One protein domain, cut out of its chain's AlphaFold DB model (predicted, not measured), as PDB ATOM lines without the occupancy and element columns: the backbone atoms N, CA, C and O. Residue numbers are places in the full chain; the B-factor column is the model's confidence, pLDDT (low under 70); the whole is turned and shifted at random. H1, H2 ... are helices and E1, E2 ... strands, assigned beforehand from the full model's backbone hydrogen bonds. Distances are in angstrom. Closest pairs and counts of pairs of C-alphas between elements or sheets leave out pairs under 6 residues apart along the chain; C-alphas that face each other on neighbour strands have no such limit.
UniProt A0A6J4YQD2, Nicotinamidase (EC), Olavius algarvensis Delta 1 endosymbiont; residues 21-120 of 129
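What this domain is: This is residues 21 to 120 of the 129 residues of the protein "Nicotinamidase (EC)" of Olavius algarvensis Delta 1 endosymbiont (UniProt A0A6J4YQD2). One strongly twisted sheet of five strands forms a wall, with two helices, H2 and H3, side by side over one face and no named helix over the other. The first helix, H1, is set off from this body, the hairpin of E4 and E5 forms one edge of the sheet, and residues 92 to 98 stick out. The printed part has 100 residues, with three named helices and five named strands in the order H1 E1 H2 E2 H3 E3 E4 E5; the sheet, E3 E2 E1 E4 E5, is mixed. The class is mixed, helices and strands; the whole is compact, with a radius of gyration of the C-alphas of 13.2 A and spans of 36 by 29 by 27 A.

How they stand to each other: H1, residues 21 to 27, is not on the sheet, but only just, with 4 pairs of C-alphas within 10 A. E1, residues 32 to 38, is an inner strand. H2, residues 40 to 53, is on the sheet; the closest C-alphas of H2 and E1 are those of Val 44 and Tyr 36, 6.5 A apart. E2, residues 57 to 66, is parallel to E1, with N 35 and O 59 at 2.8 A, and bends by 84 degrees at residue 63. H3, residues 70 to 82, is on the same face as H2, at a height over the sheet of 9.0 A. H2 and H3 touch, closest at the C-alphas of Asp 41 and Thr 73, 5.4 A, and run the same way at a shallow tilt of 11 degrees. E3, residues 86 to 88, is an edge strand parallel to E2, with N 60 and O 86 at 2.8 A. E1, H2, E2 and E2, H3, E3 are strand-helix-strand units, parallel neighbour strands with a helix between, each with a right-handed crossover. E4, residues 102 to 108, is parallel to E1, with N 38 and O 106 at 2.8 A. E5, residues 115 to 120, is antiparallel to E4 in a hairpin, with N 116 and O 107 at 2.9 A. Every O i to N i+4 pair is within hydrogen-bond range in H1, with 8 of 10 in H2 and 7 of 9 in H3.

Where its parts are: H1 begins at C-alpha 21 (19.524, 95.630, 74.879) and is 9.9 A long. E1 is 20.1 A, H2 18.0 A, E2 21.2 A, H3 19.2 A, E3 6.5 A, E4 19.4 A and E5 14.1 A, ending at C-alpha 120 (21.801, 101.986, 62.938).

The domain as a whole: The C-alphas farthest apart, of Gln 97 and Gly 111, are 39.5 A apart. The printed part has no cut; the long link is E3 to E4, 13 residues. The mean pLDDT of the printed part is 77.1, with residue 70 and residues 93 to 120 under 70.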
ATOM      1  N   MET A  21      18.268  95.394  75.602       85.56
ATOM      2  CA  MET A  21      19.524  95.630  74.879       85.56
ATOM      3  C   MET A  21      20.554  94.523  75.121       85.56
ATOM      4  O   MET A  21      21.114  93.990  74.167       85.56
ATOM      5  N   ASP A  22      20.763  94.119  76.376       89.12
ATOM      6  CA  ASP A  22      21.715  93.054  76.715       89.12
ATOM      7  C   ASP A  22      21.331  91.705  76.088       89.12
ATOM      8  O   ASP A  22      22.189  90.965  75.604       89.12
ATOM      9  N   SER A  23      20.035  91.381  76.056       86.88
ATOM     10  CA  SER A  23      19.566  90.114  75.492       86.88
ATOM     11  C   SER A  23      19.711  90.085  73.970       86.88
ATOM     12  O   SER A  23      20.137  89.065  73.427       86.88
ATOM     13  N   ILE A  24      19.431  91.201  73.289       85.06
ATOM     14  CA  ILE A  24      19.645  91.368  71.846       85.06
ATOM     15  C   ILE A  24      21.137  91.244  71.520       85.06
ATOM     16  O   ILE A  24      21.514  90.424  70.682       85.06
ATOM     17  N   LEU A  25      21.993  91.982  72.237       85.38
ATOM     18  CA  LEU A  25      23.440  91.966  72.026       85.38
ATOM     19  C   LEU A  25      24.035  90.559  72.196       85.38
ATOM     20  O   LEU A  25      24.793  90.086  71.345       85.38
ATOM     21  N   LYS A  26      23.650  89.852  73.267       88.31
ATOM     22  CA  LYS A  26      24.086  88.470  73.528       88.31
ATOM     23  C   LYS A  26      23.582  87.488  72.485       88.31
ATOM     24  O   LYS A  26      24.345  86.617  72.067       88.31
ATOM     25  N   LYS A  27      22.315  87.606  72.079       87.50
ATOM     26  CA  LYS A  27      21.707  86.733  71.067       87.50
ATOM     27  C   LYS A  27      22.466  86.798  69.743       87.50
ATOM     28  O   LYS A  27      22.658  85.762  69.113       87.50
ATOM     29  N   ASP A  28      22.937  87.984  69.378       85.19
ATOM     30  CA  ASP A  28      23.688  88.211  68.144       85.19
ATOM     31  C   ASP A  28      25.208  88.003  68.323       85.19
ATOM     32  O   ASP A  28      25.985  88.191  67.388       85.19
ATOM     33  N   GLY A  29      25.656  87.567  69.509       86.25
ATOM     34  CA  GLY A  29      27.058  87.244  69.792       86.25
ATOM     35  C   GLY A  29      27.985  88.460  69.847       86.25
ATOM     36  O   GLY A  29      29.203  88.319  69.699       86.25
ATOM     37  N   ILE A  30      27.427  89.651  70.054       85.44
ATOM     38  CA  ILE A  30      28.159  90.914  70.024       85.44
ATOM     39  C   ILE A  30      28.966  91.055  71.309       85.44
ATOM     40  O   ILE A  30      28.469  90.834  72.409       85.44
ATOM     41  N   LYS A  31      30.238  91.430  71.168       86.75
ATOM     42  CA  LYS A  31      31.151  91.678  72.298       86.75
ATOM     43  C   LYS A  31      31.692  93.099  72.313       86.75
ATOM     44  O   LYS A  31      32.113  93.574  73.362       86.75
ATOM     45  N   ASN A  32      31.676  93.757  71.156       86.19
ATOM     46  CA  ASN A  32      32.247  95.078  70.950       86.19
ATOM     47  C   ASN A  32      31.242  95.921  70.173       86.19
ATOM     48  O   ASN A  32      30.696  95.439  69.179       86.19
ATOM     49  N   PHE A  33      31.011  97.159  70.594       82.12
ATOM     50  CA  PHE A  33      30.143  98.063  69.847       82.12
ATOM     51  C   PHE A  33      30.497  99.530  70.069       82.12
ATOM     52  O   PHE A  33      31.248  99.899  70.980       82.12
ATOM     53  N   ILE A  34      29.965 100.357  69.173       87.69
ATOM     54  CA  ILE A  34      30.209 101.788  69.118       87.69
ATOM     55  C   ILE A  34      28.951 102.531  69.563       87.69
ATOM     56  O   ILE A  34      27.845 102.231  69.116       87.69
ATOM     57  N   ILE A  35      29.136 103.534  70.418       88.88
ATOM     58  CA  ILE A  35      28.075 104.410  70.917       88.88
ATOM     59  C   ILE A  35      28.352 105.845  70.466       88.88
ATOM     60  O   ILE A  35      29.475 106.347  70.573       88.88
ATOM     61  N   TYR A  36      27.318 106.527  69.993       88.56
ATOM     62  CA  TYR A  36      27.316 107.974  69.805       88.56
ATOM     63  C   TYR A  36      25.890 108.529  69.920       88.56
ATOM     64  O   TYR A  36      24.932 107.780  70.096       88.56
ATOM     65  N   GLY A  37      25.743 109.850  69.863       84.19
ATOM     66  CA  GLY A  37      24.447 110.525  69.925       84.19
ATOM     67  C   GLY A  37      24.329 111.492  71.099       84.19
ATOM     68  O   GLY A  37      25.321 112.049  71.581       84.19
ATOM     69  N   LEU A  38      23.094 111.740  71.532       82.75
ATOM     70  CA  LEU A  38      22.764 112.742  72.539       82.75
ATOM     71  C   LEU A  38      22.192 112.100  73.816       82.75
ATOM     72  O   LEU A  38      21.354 111.211  73.750       82.75
ATOM     73  N   ALA A  39      22.565 112.542  75.015       88.25
ATOM     74  CA  ALA A  39      23.639 113.488  75.324       88.25
ATOM     75  C   ALA A  39      24.894 112.767  75.837       88.25
ATOM     76  O   ALA A  39      24.784 111.768  76.556       88.25
ATOM     77  N   THR A  40      26.083 113.289  75.504       87.25
ATOM     78  CA  THR A  40      27.378 112.726  75.938       87.25
ATOM     79  C   THR A  40      27.452 112.533  77.455       87.25
ATOM     80  O   THR A  40      27.931 111.512  77.936       87.25
ATOM     81  N   ASP A  41      26.959 113.518  78.202       88.25
ATOM     82  CA  ASP A  41      26.974 113.623  79.662       88.25
ATOM     83  C   ASP A  41      25.830 112.881  80.371       88.25
ATOM     84  O   ASP A  41      25.863 112.758  81.595       88.25
ATOM     85  N   TYR A  42      24.882 112.316  79.614       87.12
ATOM     86  CA  TYR A  42      23.740 111.555  80.131       87.12
ATOM     87  C   TYR A  42      23.652 110.177  79.471       87.12
ATOM     88  O   TYR A  42      24.371 109.262  79.871       87.12
ATOM     89  N   CYS A  43      22.800 110.015  78.453       88.56
ATOM     90  CA  CYS A  43      22.456 108.711  77.885       88.56
ATOM     91  C   CYS A  43      23.670 107.960  77.327       88.56
ATOM     92  O   CYS A  43      23.789 106.748  77.519       88.56
ATOM     93  N   VAL A  44      24.600 108.672  76.679       90.38
ATOM     94  CA  VAL A  44      25.838 108.078  76.143       90.38
ATOM     95  C   VAL A  44      26.693 107.542  77.285       90.38
ATOM     96  O   VAL A  44      27.098 106.380  77.252       90.38
ATOM     97  N   LYS A  45      26.922 108.363  78.318       92.38
ATOM     98  CA  LYS A  45      27.677 107.971  79.511       92.38
ATOM     99  C   LYS A  45      27.040 106.769  80.196       92.38
ATOM    100  O   LYS A  45      27.729 105.781  80.419       92.38
ATOM    101  N   ALA A  46      25.752 106.855  80.521       91.31
ATOM    102  CA  ALA A  46      25.030 105.819  81.252       91.31
ATOM    103  C   ALA A  46      25.081 104.478  80.501       91.31
ATOM    104  O   ALA A  46      25.503 103.468  81.058       91.31
ATOM    105  N   THR A  47      24.787 104.498  79.198       92.56
ATOM    106  CA  THR A  47      24.827 103.294  78.357       92.56
ATOM    107  C   THR A  47      26.237 102.714  78.247       92.56
ATOM    108  O   THR A  47      26.413 101.507  78.382       92.56
ATOM    109  N   ALA A  48      27.262 103.545  78.029       94.19
ATOM    110  CA  ALA A  48      28.644 103.074  77.910       94.19
ATOM    111  C   ALA A  48      29.163 102.466  79.222       94.19
ATOM    112  O   ALA A  48      29.866 101.454  79.219       94.19
ATOM    113  N   VAL A  49      28.797 103.080  80.346       95.44
ATOM    114  CA  VAL A  49      29.145 102.625  81.692       95.44
ATOM    115  C   VAL A  49      28.547 101.254  81.986       95.44
ATOM    116  O   VAL A  49      29.284 100.381  82.459       95.44
ATOM    117  N   ASP A  50      27.262 101.066  81.693       93.88
ATOM    118  CA  ASP A  50      26.561  99.805  81.936       93.88
ATOM    119  C   ASP A  50      27.015  98.709  80.978       93.88
ATOM    120  O   ASP A  50      27.197  97.566  81.389       93.88
ATOM    121  N   ALA A  51      27.295  99.055  79.725       93.69
ATOM    122  CA  ALA A  51      27.851  98.126  78.754       93.69
ATOM    123  C   ALA A  51      29.201  97.551  79.211       93.69
ATOM    124  O   ALA A  51      29.411  96.340  79.176       93.69
ATOM    125  N   VAL A  52      30.113  98.392  79.708       96.31
ATOM    126  CA  VAL A  52      31.378  97.892  80.269       96.31
ATOM    127  C   VAL A  52      31.128  97.017  81.499       96.31
ATOM    128  O   VAL A  52      31.745  95.961  81.629       96.31
ATOM    129  N   ALA A  53      30.195  97.402  82.377       95.25
ATOM    130  CA  ALA A  53      29.834  96.596  83.545       95.25
ATOM    131  C   ALA A  53      29.223  95.232  83.162       95.25
ATOM    132  O   ALA A  53      29.460  94.237  83.846       95.25
ATOM    133  N   ALA A  54      28.496  95.169  82.045       94.06
ATOM    134  CA  ALA A  54      27.938  93.948  81.471       94.06
ATOM    135  C   ALA A  54      28.964  93.112  80.672       94.06
ATOM    136  O   ALA A  54      28.636  92.014  80.216       94.06
ATOM    137  N   GLY A  55      30.210  93.587  80.540       95.69
ATOM    138  CA  GLY A  55      31.327  92.848  79.946       95.69
ATOM    139  C   GLY A  55      31.580  93.115  78.459       95.69
ATOM    140  O   GLY A  55      32.304  92.345  77.827       95.69
ATOM    141  N   TYR A  56      31.009  94.180  77.894       93.62
ATOM    142  CA  TYR A  56      31.254  94.584  76.506       93.62
ATOM    143  C   TYR A  56      32.476  95.505  76.384       93.62
ATOM    144  O   TYR A  56      32.783  96.287  77.283       93.62
ATOM    145  N   GLN A  57      33.146  95.468  75.230       93.69
ATOM    146  CA  GLN A  57      34.134  96.482  74.855       93.69
ATOM    147  C   GLN A  57      33.426  97.632  74.140       93.69
ATOM    148  O   GLN A  57      32.741  97.432  73.136       93.69
ATOM    149  N   VAL A  58      33.601  98.847  74.648       93.94
ATOM    150  CA  VAL A  58      32.833 100.007  74.192       93.94
ATOM    151  C   VAL A  58      33.757 101.063  73.618       93.94
ATOM    152  O   VAL A  58      34.754 101.441  74.238       93.94
ATOM    153  N   THR A  59      33.386 101.579  72.449       93.62
ATOM    154  CA  THR A  59      33.981 102.789  71.883       93.62
ATOM    155  C   THR A  59      32.928 103.889  71.777       93.62
ATOM    156  O   THR A  59      31.873 103.673  71.194       93.62
ATOM    157  N   VAL A  60      33.215 105.087  72.285       93.44
ATOM    158  CA  VAL A  60      32.367 106.274  72.109       93.44
ATOM    159  C   VAL A  60      32.973 107.199  71.056       93.44
ATOM    160  O   VAL A  60      34.160 107.539  71.123       93.44
ATOM    161  N   ILE A  61      32.160 107.646  70.096       92.75
ATOM    162  CA  ILE A  61      32.586 108.618  69.077       92.75
ATOM    163  C   ILE A  61      32.201 110.030  69.518       92.75
ATOM    164  O   ILE A  61      31.070 110.478  69.320       92.75
ATOM    165  N   LYS A  62      33.156 110.772  70.090       91.88
ATOM    166  CA  LYS A  62      32.889 112.119  70.622       91.88
ATOM    167  C   LYS A  62      32.501 113.131  69.543       91.88
ATOM    168  O   LYS A  62      31.738 114.036  69.833       91.88
ATOM    169  N   GLY A  63      33.000 112.994  68.311       89.69
ATOM    170  CA  GLY A  63      32.642 113.903  67.212       89.69
ATOM    171  C   GLY A  63      31.234 113.682  66.660       89.69
ATOM    172  O   GLY A  63      30.734 114.541  65.944       89.69
ATOM    173  N   LEU A  64      30.601 112.557  67.010       87.88
ATOM    174  CA  LEU A  64      29.209 112.231  66.684       87.88
ATOM    175  C   LEU A  64      28.303 112.307  67.924       87.88
ATOM    176  O   LEU A  64      27.179 111.818  67.908       87.88
ATOM    177  N   SER A  65      28.797 112.894  69.017       88.12
ATOM    178  CA  SER A  65      28.055 113.055  70.265       88.12
ATOM    179  C   SER A  65      28.116 114.506  70.724       88.12
ATOM    180  O   SER A  65      29.091 115.213  70.469       88.12
ATOM    181  N   LYS A  66      27.089 114.972  71.429       88.19
ATOM    182  CA  LYS A  66      27.075 116.321  72.006       88.19
ATOM    183  C   LYS A  66      26.455 116.272  73.394       88.19
ATOM    184  O   LYS A  66      25.412 115.658  73.592       88.19
ATOM    185  N   GLY A  67      27.131 116.882  74.362       85.75
ATOM    186  CA  GLY A  67      26.624 116.997  75.727       85.75
ATOM    187  C   GLY A  67      25.647 118.156  75.891       85.75
ATOM    188  O   GLY A  67      25.569 119.042  75.033       85.75
ATOM    189  N   VAL A  68      24.910 118.145  76.998       86.44
ATOM    190  CA  VAL A  68      23.999 119.228  77.387       86.44
ATOM    191  C   VAL A  68      24.789 120.418  77.926       86.44
ATOM    192  O   VAL A  68      24.528 121.551  77.522       86.44
ATOM    193  N   ALA A  69      25.783 120.172  78.786       83.62
ATOM    194  CA  ALA A  69      26.670 121.205  79.315       83.62
ATOM    195  C   ALA A  69      28.128 120.934  78.906       83.62
ATOM    196  O   ALA A  69      28.693 119.870  79.163       83.62
ATOM    197  N   SER A  70      28.764 121.906  78.247       69.44
ATOM    198  CA  SER A  70      30.143 121.772  77.750       69.44
ATOM    199  C   SER A  70      31.140 121.468  78.863       69.44
ATOM    200  O   SER A  70      32.032 120.639  78.686       69.44
ATOM    201  N   ASP A  71      30.949 122.106  80.016       72.88
ATOM    202  CA  ASP A  71      31.910 122.098  81.118       72.88
ATOM    203  C   ASP A  71      31.931 120.738  81.831       72.88
ATOM    204  O   ASP A  71      32.978 120.281  82.282       72.88
ATOM    205  N   THR A  72      30.794 120.039  81.866       77.81
ATOM    206  CA  THR A  72      30.681 118.680  82.417       77.81
ATOM    207  C   THR A  72      31.081 117.614  81.398       77.81
ATOM    208  O   THR A  72      31.575 116.553  81.778       77.81
ATOM    209  N   THR A  73      30.920 117.887  80.100       86.56
ATOM    210  CA  THR A  73      31.188 116.913  79.031       86.56
ATOM    211  C   THR A  73      32.654 116.475  78.991       86.56
ATOM    212  O   THR A  73      32.925 115.293  78.793       86.56
ATOM    213  N   ALA A  74      33.603 117.396  79.190       88.25
ATOM    214  CA  ALA A  74      35.029 117.061  79.182       88.25
ATOM    215  C   ALA A  74      35.389 116.083  80.313       88.25
ATOM    216  O   ALA A  74      35.954 115.024  80.044       88.25
ATOM    217  N   GLN A  75      34.959 116.385  81.543       91.62
ATOM    218  CA  GLN A  75      35.160 115.511  82.701       91.62
ATOM    219  C   GLN A  75      34.510 114.140  82.490       91.62
ATOM    220  O   GLN A  75      35.107 113.111  82.786       91.62
ATOM    221  N   VAL A  76      33.302 114.102  81.918       93.31
ATOM    222  CA  VAL A  76      32.612 112.840  81.622       93.31
ATOM    223  C   VAL A  76      33.394 111.970  80.635       93.31
ATOM    224  O   VAL A  76      33.442 110.752  80.809       93.31
ATOM    225  N   LEU A  77      34.004 112.558  79.602       94.19
ATOM    226  CA  LEU A  77      34.832 111.804  78.657       94.19
ATOM    227  C   LEU A  77      36.062 111.200  79.353       94.19
ATOM    228  O   LEU A  77      36.367 110.033  79.116       94.19
ATOM    229  N   GLU A  78      36.719 111.954  80.237       95.12
ATOM    230  CA  GLU A  78      37.854 111.465  81.034       95.12
ATOM    231  C   GLU A  78      37.439 110.333  81.984       95.12
ATOM    232  O   GLU A  78      38.085 109.282  82.017       95.12
ATOM    233  N   ASP A  79      36.312 110.491  82.684       95.75
ATOM    234  CA  ASP A  79      35.749 109.466  83.567       95.75
ATOM    235  C   ASP A  79      35.443 108.170  82.798       95.75
ATOM    236  O   ASP A  79      35.693 107.065  83.285       95.75
ATOM    237  N   MET A  80      34.904 108.285  81.580       96.38
ATOM    238  CA  MET A  80      34.644 107.128  80.723       96.38
ATOM    239  C   MET A  80      35.945 106.431  80.310       96.38
ATOM    240  O   MET A  80      36.027 105.203  80.401       96.38
ATOM    241  N   GLN A  81      36.980 107.186  79.928       96.75
ATOM    242  CA  GLN A  81      38.295 106.616  79.603       96.75
ATOM    243  C   GLN A  81      38.901 105.863  80.786       96.75
ATOM    244  O   GLN A  81      39.400 104.750  80.610       96.75
ATOM    245  N   ALA A  82      38.809 106.421  81.995       97.38
ATOM    246  CA  ALA A  82      39.302 105.778  83.213       97.38
ATOM    247  C   ALA A  82      38.602 104.438  83.514       97.38
ATOM    248  O   ALA A  82      39.176 103.570  84.169       97.38
ATOM    249  N   ARG A  83      37.381 104.238  83.000       97.25
ATOM    250  CA  ARG A  83      36.609 102.987  83.108       97.25
ATOM    251  C   ARG A  83      36.878 102.007  81.960       97.25
ATOM    252  O   ARG A  83      36.195 100.994  81.867       97.25
ATOM    253  N   GLY A  84      37.848 102.292  81.092       96.00
ATOM    254  CA  GLY A  84      38.221 101.429  79.968       96.00
ATOM    255  C   GLY A  84      37.387 101.631  78.700       96.00
ATOM    256  O   GLY A  84      37.505 100.836  77.771       96.00
ATOM    257  N   ILE A  85      36.564 102.684  78.628       97.31
ATOM    258  CA  ILE A  85      35.824 103.038  77.409       97.31
ATOM    259  C   ILE A  85      36.776 103.760  76.449       97.31
ATOM    260  O   ILE A  85      37.447 104.727  76.813       97.31
ATOM    261  N   ILE A  86      36.824 103.319  75.194       95.94
ATOM    262  CA  ILE A  86      37.670 103.940  74.171       95.94
ATOM    263  C   ILE A  86      36.968 105.192  73.642       95.94
ATOM    264  O   ILE A  86      35.851 105.109  73.144       95.94
ATOM    265  N   ILE A  87      37.621 106.354  73.677       95.12
ATOM    266  CA  ILE A  87      37.073 107.590  73.098       95.12
ATOM    267  C   ILE A  87      37.766 107.885  71.768       95.12
ATOM    268  O   ILE A  87      38.978 108.097  71.725       95.12
ATOM    269  N   LYS A  88      36.999 107.946  70.674       93.38
ATOM    270  CA  LYS A  88      37.492 108.341  69.343       93.38
ATOM    271  C   LYS A  88      36.890 109.672  68.912       93.38
ATOM    272  O   LYS A  88      35.724 109.955  69.165       93.38
ATOM    273  N   ALA A  89      37.685 110.491  68.223       89.62
ATOM    274  CA  ALA A  89      37.231 111.777  67.689       89.62
ATOM    275  C   ALA A  89      36.203 111.631  66.556       89.62
ATOM    276  O   ALA A  89      35.321 112.467  66.436       89.62
ATOM    277  N   GLY A  90      36.293 110.569  65.762       85.00
ATOM    278  CA  GLY A  90      35.417 110.305  64.628       85.00
ATOM    279  C   GLY A  90      35.497 108.840  64.221       85.00
ATOM    280  O   GLY A  90      36.302 108.080  64.769       85.00
ATOM    281  N   LEU A  91      34.666 108.460  63.256       78.94
ATOM    282  CA  LEU A  91      34.660 107.123  62.687       78.94
ATOM    283  C   LEU A  91      35.530 107.077  61.425       78.94
ATOM    284  O   LEU A  91      35.439 107.965  60.580       78.94
ATOM    285  N   ASN A  92      36.373 106.051  61.291       71.25
ATOM    286  CA  ASN A  92      37.106 105.790  60.054       71.25
ATOM    287  C   ASN A  92      36.484 104.580  59.350       71.25
ATOM    288  O   ASN A  92      36.718 103.444  59.748       71.25
ATOM    289  N   LEU A  93      35.699 104.845  58.308       64.31
ATOM    290  CA  LEU A  93      34.945 103.832  57.565       64.31
ATOM    291  C   LEU A  93      35.755 103.148  56.445       64.31
ATOM    292  O   LEU A  93      35.263 102.221  55.811       64.31
ATOM    293  N   TYR A  94      37.002 103.564  56.191       52.91
ATOM    294  CA  TYR A  94      37.790 103.095  55.040       52.91
ATOM    295  C   TYR A  94      38.538 101.764  55.259       52.91
ATOM    296  O   TYR A  94      39.382 101.401  54.442       52.91
ATOM    297  N   HIS A  95      38.252 101.011  56.326       50.25
ATOM    298  CA  HIS A  95      38.828  99.677  56.561       50.25
ATOM    299  C   HIS A  95      37.730  98.606  56.726       50.25
ATOM    300  O   HIS A  95      37.281  98.347  57.841       50.25
ATOM    301  N   PRO A  96      37.322  97.922  55.640       45.75
ATOM    302  CA  PRO A  96      36.224  96.946  55.664       45.75
ATOM    303  C   PRO A  96      36.537  95.630  56.404       45.75
ATOM    304  O   PRO A  96      35.676  94.764  56.494       45.75
ATOM    305  N   GLN A  97      37.748  95.450  56.944       44.62
ATOM    306  CA  GLN A  97      38.187  94.196  57.579       44.62
ATOM    307  C   GLN A  97      38.011  94.168  59.112       44.62
ATOM    308  O   GLN A  97      38.330  93.158  59.730       44.62
ATOM    309  N   GLN A  98      37.512  95.246  59.734       43.62
ATOM    310  CA  GLN A  98      37.312  95.331  61.195       43.62
ATOM    311  C   GLN A  98      35.840  95.429  61.634       43.62
ATOM    312  O   GLN A  98      35.562  95.468  62.830       43.62
ATOM    313  N   LEU A  99      34.889  95.449  60.699       45.88
ATOM    314  CA  LEU A  99      33.485  95.749  60.991       45.88
ATOM    315  C   LEU A  99      32.711  94.510  61.475       45.88
ATOM    316  O   LEU A  99      31.837  93.988  60.794       45.88
ATOM    317  N   THR A 100      33.018  94.070  62.693       47.00
ATOM    318  CA  THR A 100      32.031  93.458  63.602       47.00
ATOM    319  C   THR A 100      31.595  94.495  64.643       47.00
ATOM    320  O   THR A 100      31.494  94.187  65.829       47.00
ATOM    321  N   GLU A 101      31.460  95.756  64.234       47.75
ATOM    322  CA  GLU A 101      31.140  96.884  65.110       47.75
ATOM    323  C   GLU A 101      29.730  97.370  64.763       47.75
ATOM    324  O   GLU A 101      29.471  97.770  63.631       47.75
ATOM    325  N   ILE A 102      28.811  97.288  65.726       54.09
ATOM    326  CA  ILE A 102      27.452  97.824  65.589       54.09
ATOM    327  C   ILE A 102      27.430  99.250  66.120       54.09
ATOM    328  O   ILE A 102      28.065  99.557  67.132       54.09
ATOM    329  N   TYR A 103      26.689 100.101  65.420       53.28
ATOM    330  CA  TYR A 103      26.563 101.524  65.681       53.28
ATOM    331  C   TYR A 103      25.222 101.814  66.352       53.28
ATOM    332  O   TYR A 103      24.164 101.506  65.807       53.28
ATOM    333  N   TYR A 104      25.269 102.415  67.537       53.66
ATOM    334  CA  TYR A 104      24.079 102.876  68.244       53.66
ATOM    335  C   TYR A 104      24.034 104.400  68.234       53.66
ATOM    336  O   TYR A 104      24.936 105.037  68.787       53.66
ATOM    337  N   GLU A 105      22.982 104.963  67.633       49.69
ATOM    338  CA  GLU A 105      22.639 106.374  67.788       49.69
ATOM    339  C   GLU A 105      21.648 106.521  68.944       49.69
ATOM    340  O   GLU A 105      20.562 105.940  68.954       49.69
ATOM    341  N   LEU A 106      22.030 107.313  69.940       53.28
ATOM    342  CA  LEU A 106      21.132 107.725  71.009       53.28
ATOM    343  C   LEU A 106      20.418 109.005  70.584       53.28
ATOM    344  O   LEU A 106      21.036 110.073  70.552       53.28
ATOM    345  N   SER A 107      19.125 108.915  70.274       47.78
ATOM    346  CA  SER A 107      18.295 110.091  70.022       47.78
ATOM    347  C   SER A 107      17.370 110.366  71.217       47.78
ATOM    348  O   SER A 107      16.786 109.472  71.834       47.78
ATOM    349  N   SER A 108      17.253 111.643  71.595       40.97
ATOM    350  CA  SER A 108      16.289 112.095  72.603       40.97
ATOM    351  C   SER A 108      14.891 112.014  71.996       40.97
ATOM    352  O   SER A 108      14.546 112.865  71.173       40.97
ATOM    353  N   SER A 109      14.061 111.045  72.396       41.16
ATOM    354  CA  SER A 109      12.665 111.052  71.957       41.16
ATOM    355  C   SER A 109      11.931 112.194  72.668       41.16
ATOM    356  O   SER A 109      11.685 112.177  73.876       41.16
ATOM    357  N   ALA A 110      11.614 113.251  71.926       32.56
ATOM    358  CA  ALA A 110      10.706 114.272  72.417       32.56
ATOM    359  C   ALA A 110       9.323 113.623  72.606       32.56
ATOM    360  O   ALA A 110       8.601 113.402  71.639       32.56
ATOM    361  N   GLY A 111       8.969 113.290  73.852       38.06
ATOM    362  CA  GLY A 111       7.601 112.928  74.236       38.06
ATOM    363  C   GLY A 111       7.316 111.473  74.627       38.06
ATOM    364  O   GLY A 111       6.154 111.191  74.909       38.06
ATOM    365  N   LEU A 112       8.300 110.562  74.695       34.62
ATOM    366  CA  LEU A 112       8.042 109.161  75.100       34.62
ATOM    367  C   LEU A 112       8.721 108.711  76.403       34.62
ATOM    368  O   LEU A 112       8.489 107.586  76.828       34.62
ATOM    369  N   GLY A 113       9.503 109.558  77.079       37.03
ATOM    370  CA  GLY A 113      10.149 109.175  78.348       37.03
ATOM    371  C   GLY A 113      11.274 108.138  78.200       37.03
ATOM    372  O   GLY A 113      11.706 107.567  79.194       37.03
ATOM    373  N   TYR A 114      11.760 107.909  76.976       42.38
ATOM    374  CA  TYR A 114      12.875 107.016  76.658       42.38
ATOM    375  C   TYR A 114      13.842 107.699  75.676       42.38
ATOM    376  O   TYR A 114      13.385 108.455  74.814       42.38
ATOM    377  N   PRO A 115      15.154 107.428  75.696       43.38
ATOM    378  CA  PRO A 115      15.968 107.578  74.500       43.38
ATOM    379  C   PRO A 115      15.427 106.604  73.447       43.38
ATOM    380  O   PRO A 115      15.233 105.419  73.721       43.38
ATOM    381  N   ALA A 116      15.121 107.108  72.253       40.00
ATOM    382  CA  ALA A 116      14.869 106.225  71.128       40.00
ATOM    383  C   ALA A 116      16.234 105.651  70.723       40.00
ATOM    384  O   ALA A 116      17.134 106.379  70.305       40.00
ATOM    385  N   PHE A 117      16.409 104.348  70.945       47.91
ATOM    386  CA  PHE A 117      17.560 103.610  70.441       47.91
ATOM    387  C   PHE A 117      17.296 103.309  68.974       47.91
ATOM    388  O   PHE A 117      16.722 102.269  68.648       47.91
ATOM    389  N   ASP A 118      17.697 104.217  68.092       40.69
ATOM    390  CA  ASP A 118      17.783 103.870  66.683       40.69
ATOM    391  C   ASP A 118      19.058 103.040  66.496       40.69
ATOM    392  O   ASP A 118      20.192 103.526  66.483       40.69
ATOM    393  N   LEU A 119      18.854 101.724  66.423       41.25
ATOM    394  CA  LEU A 119      19.857 100.767  65.979       41.25
ATOM    395  C   LEU A 119      20.174 101.081  64.513       41.25
ATOM    396  O   LEU A 119      19.498 100.602  63.602       41.25
ATOM    397  N   ILE A 120      21.224 101.865  64.273       40.16
ATOM    398  CA  ILE A 120      21.801 101.986  62.938       40.16
ATOM    399  C   ILE A 120      22.650 100.729  62.713       40.16
ATOM    400  O   ILE A 120      23.871 100.711  62.860       40.16
TER     401      ILE A 120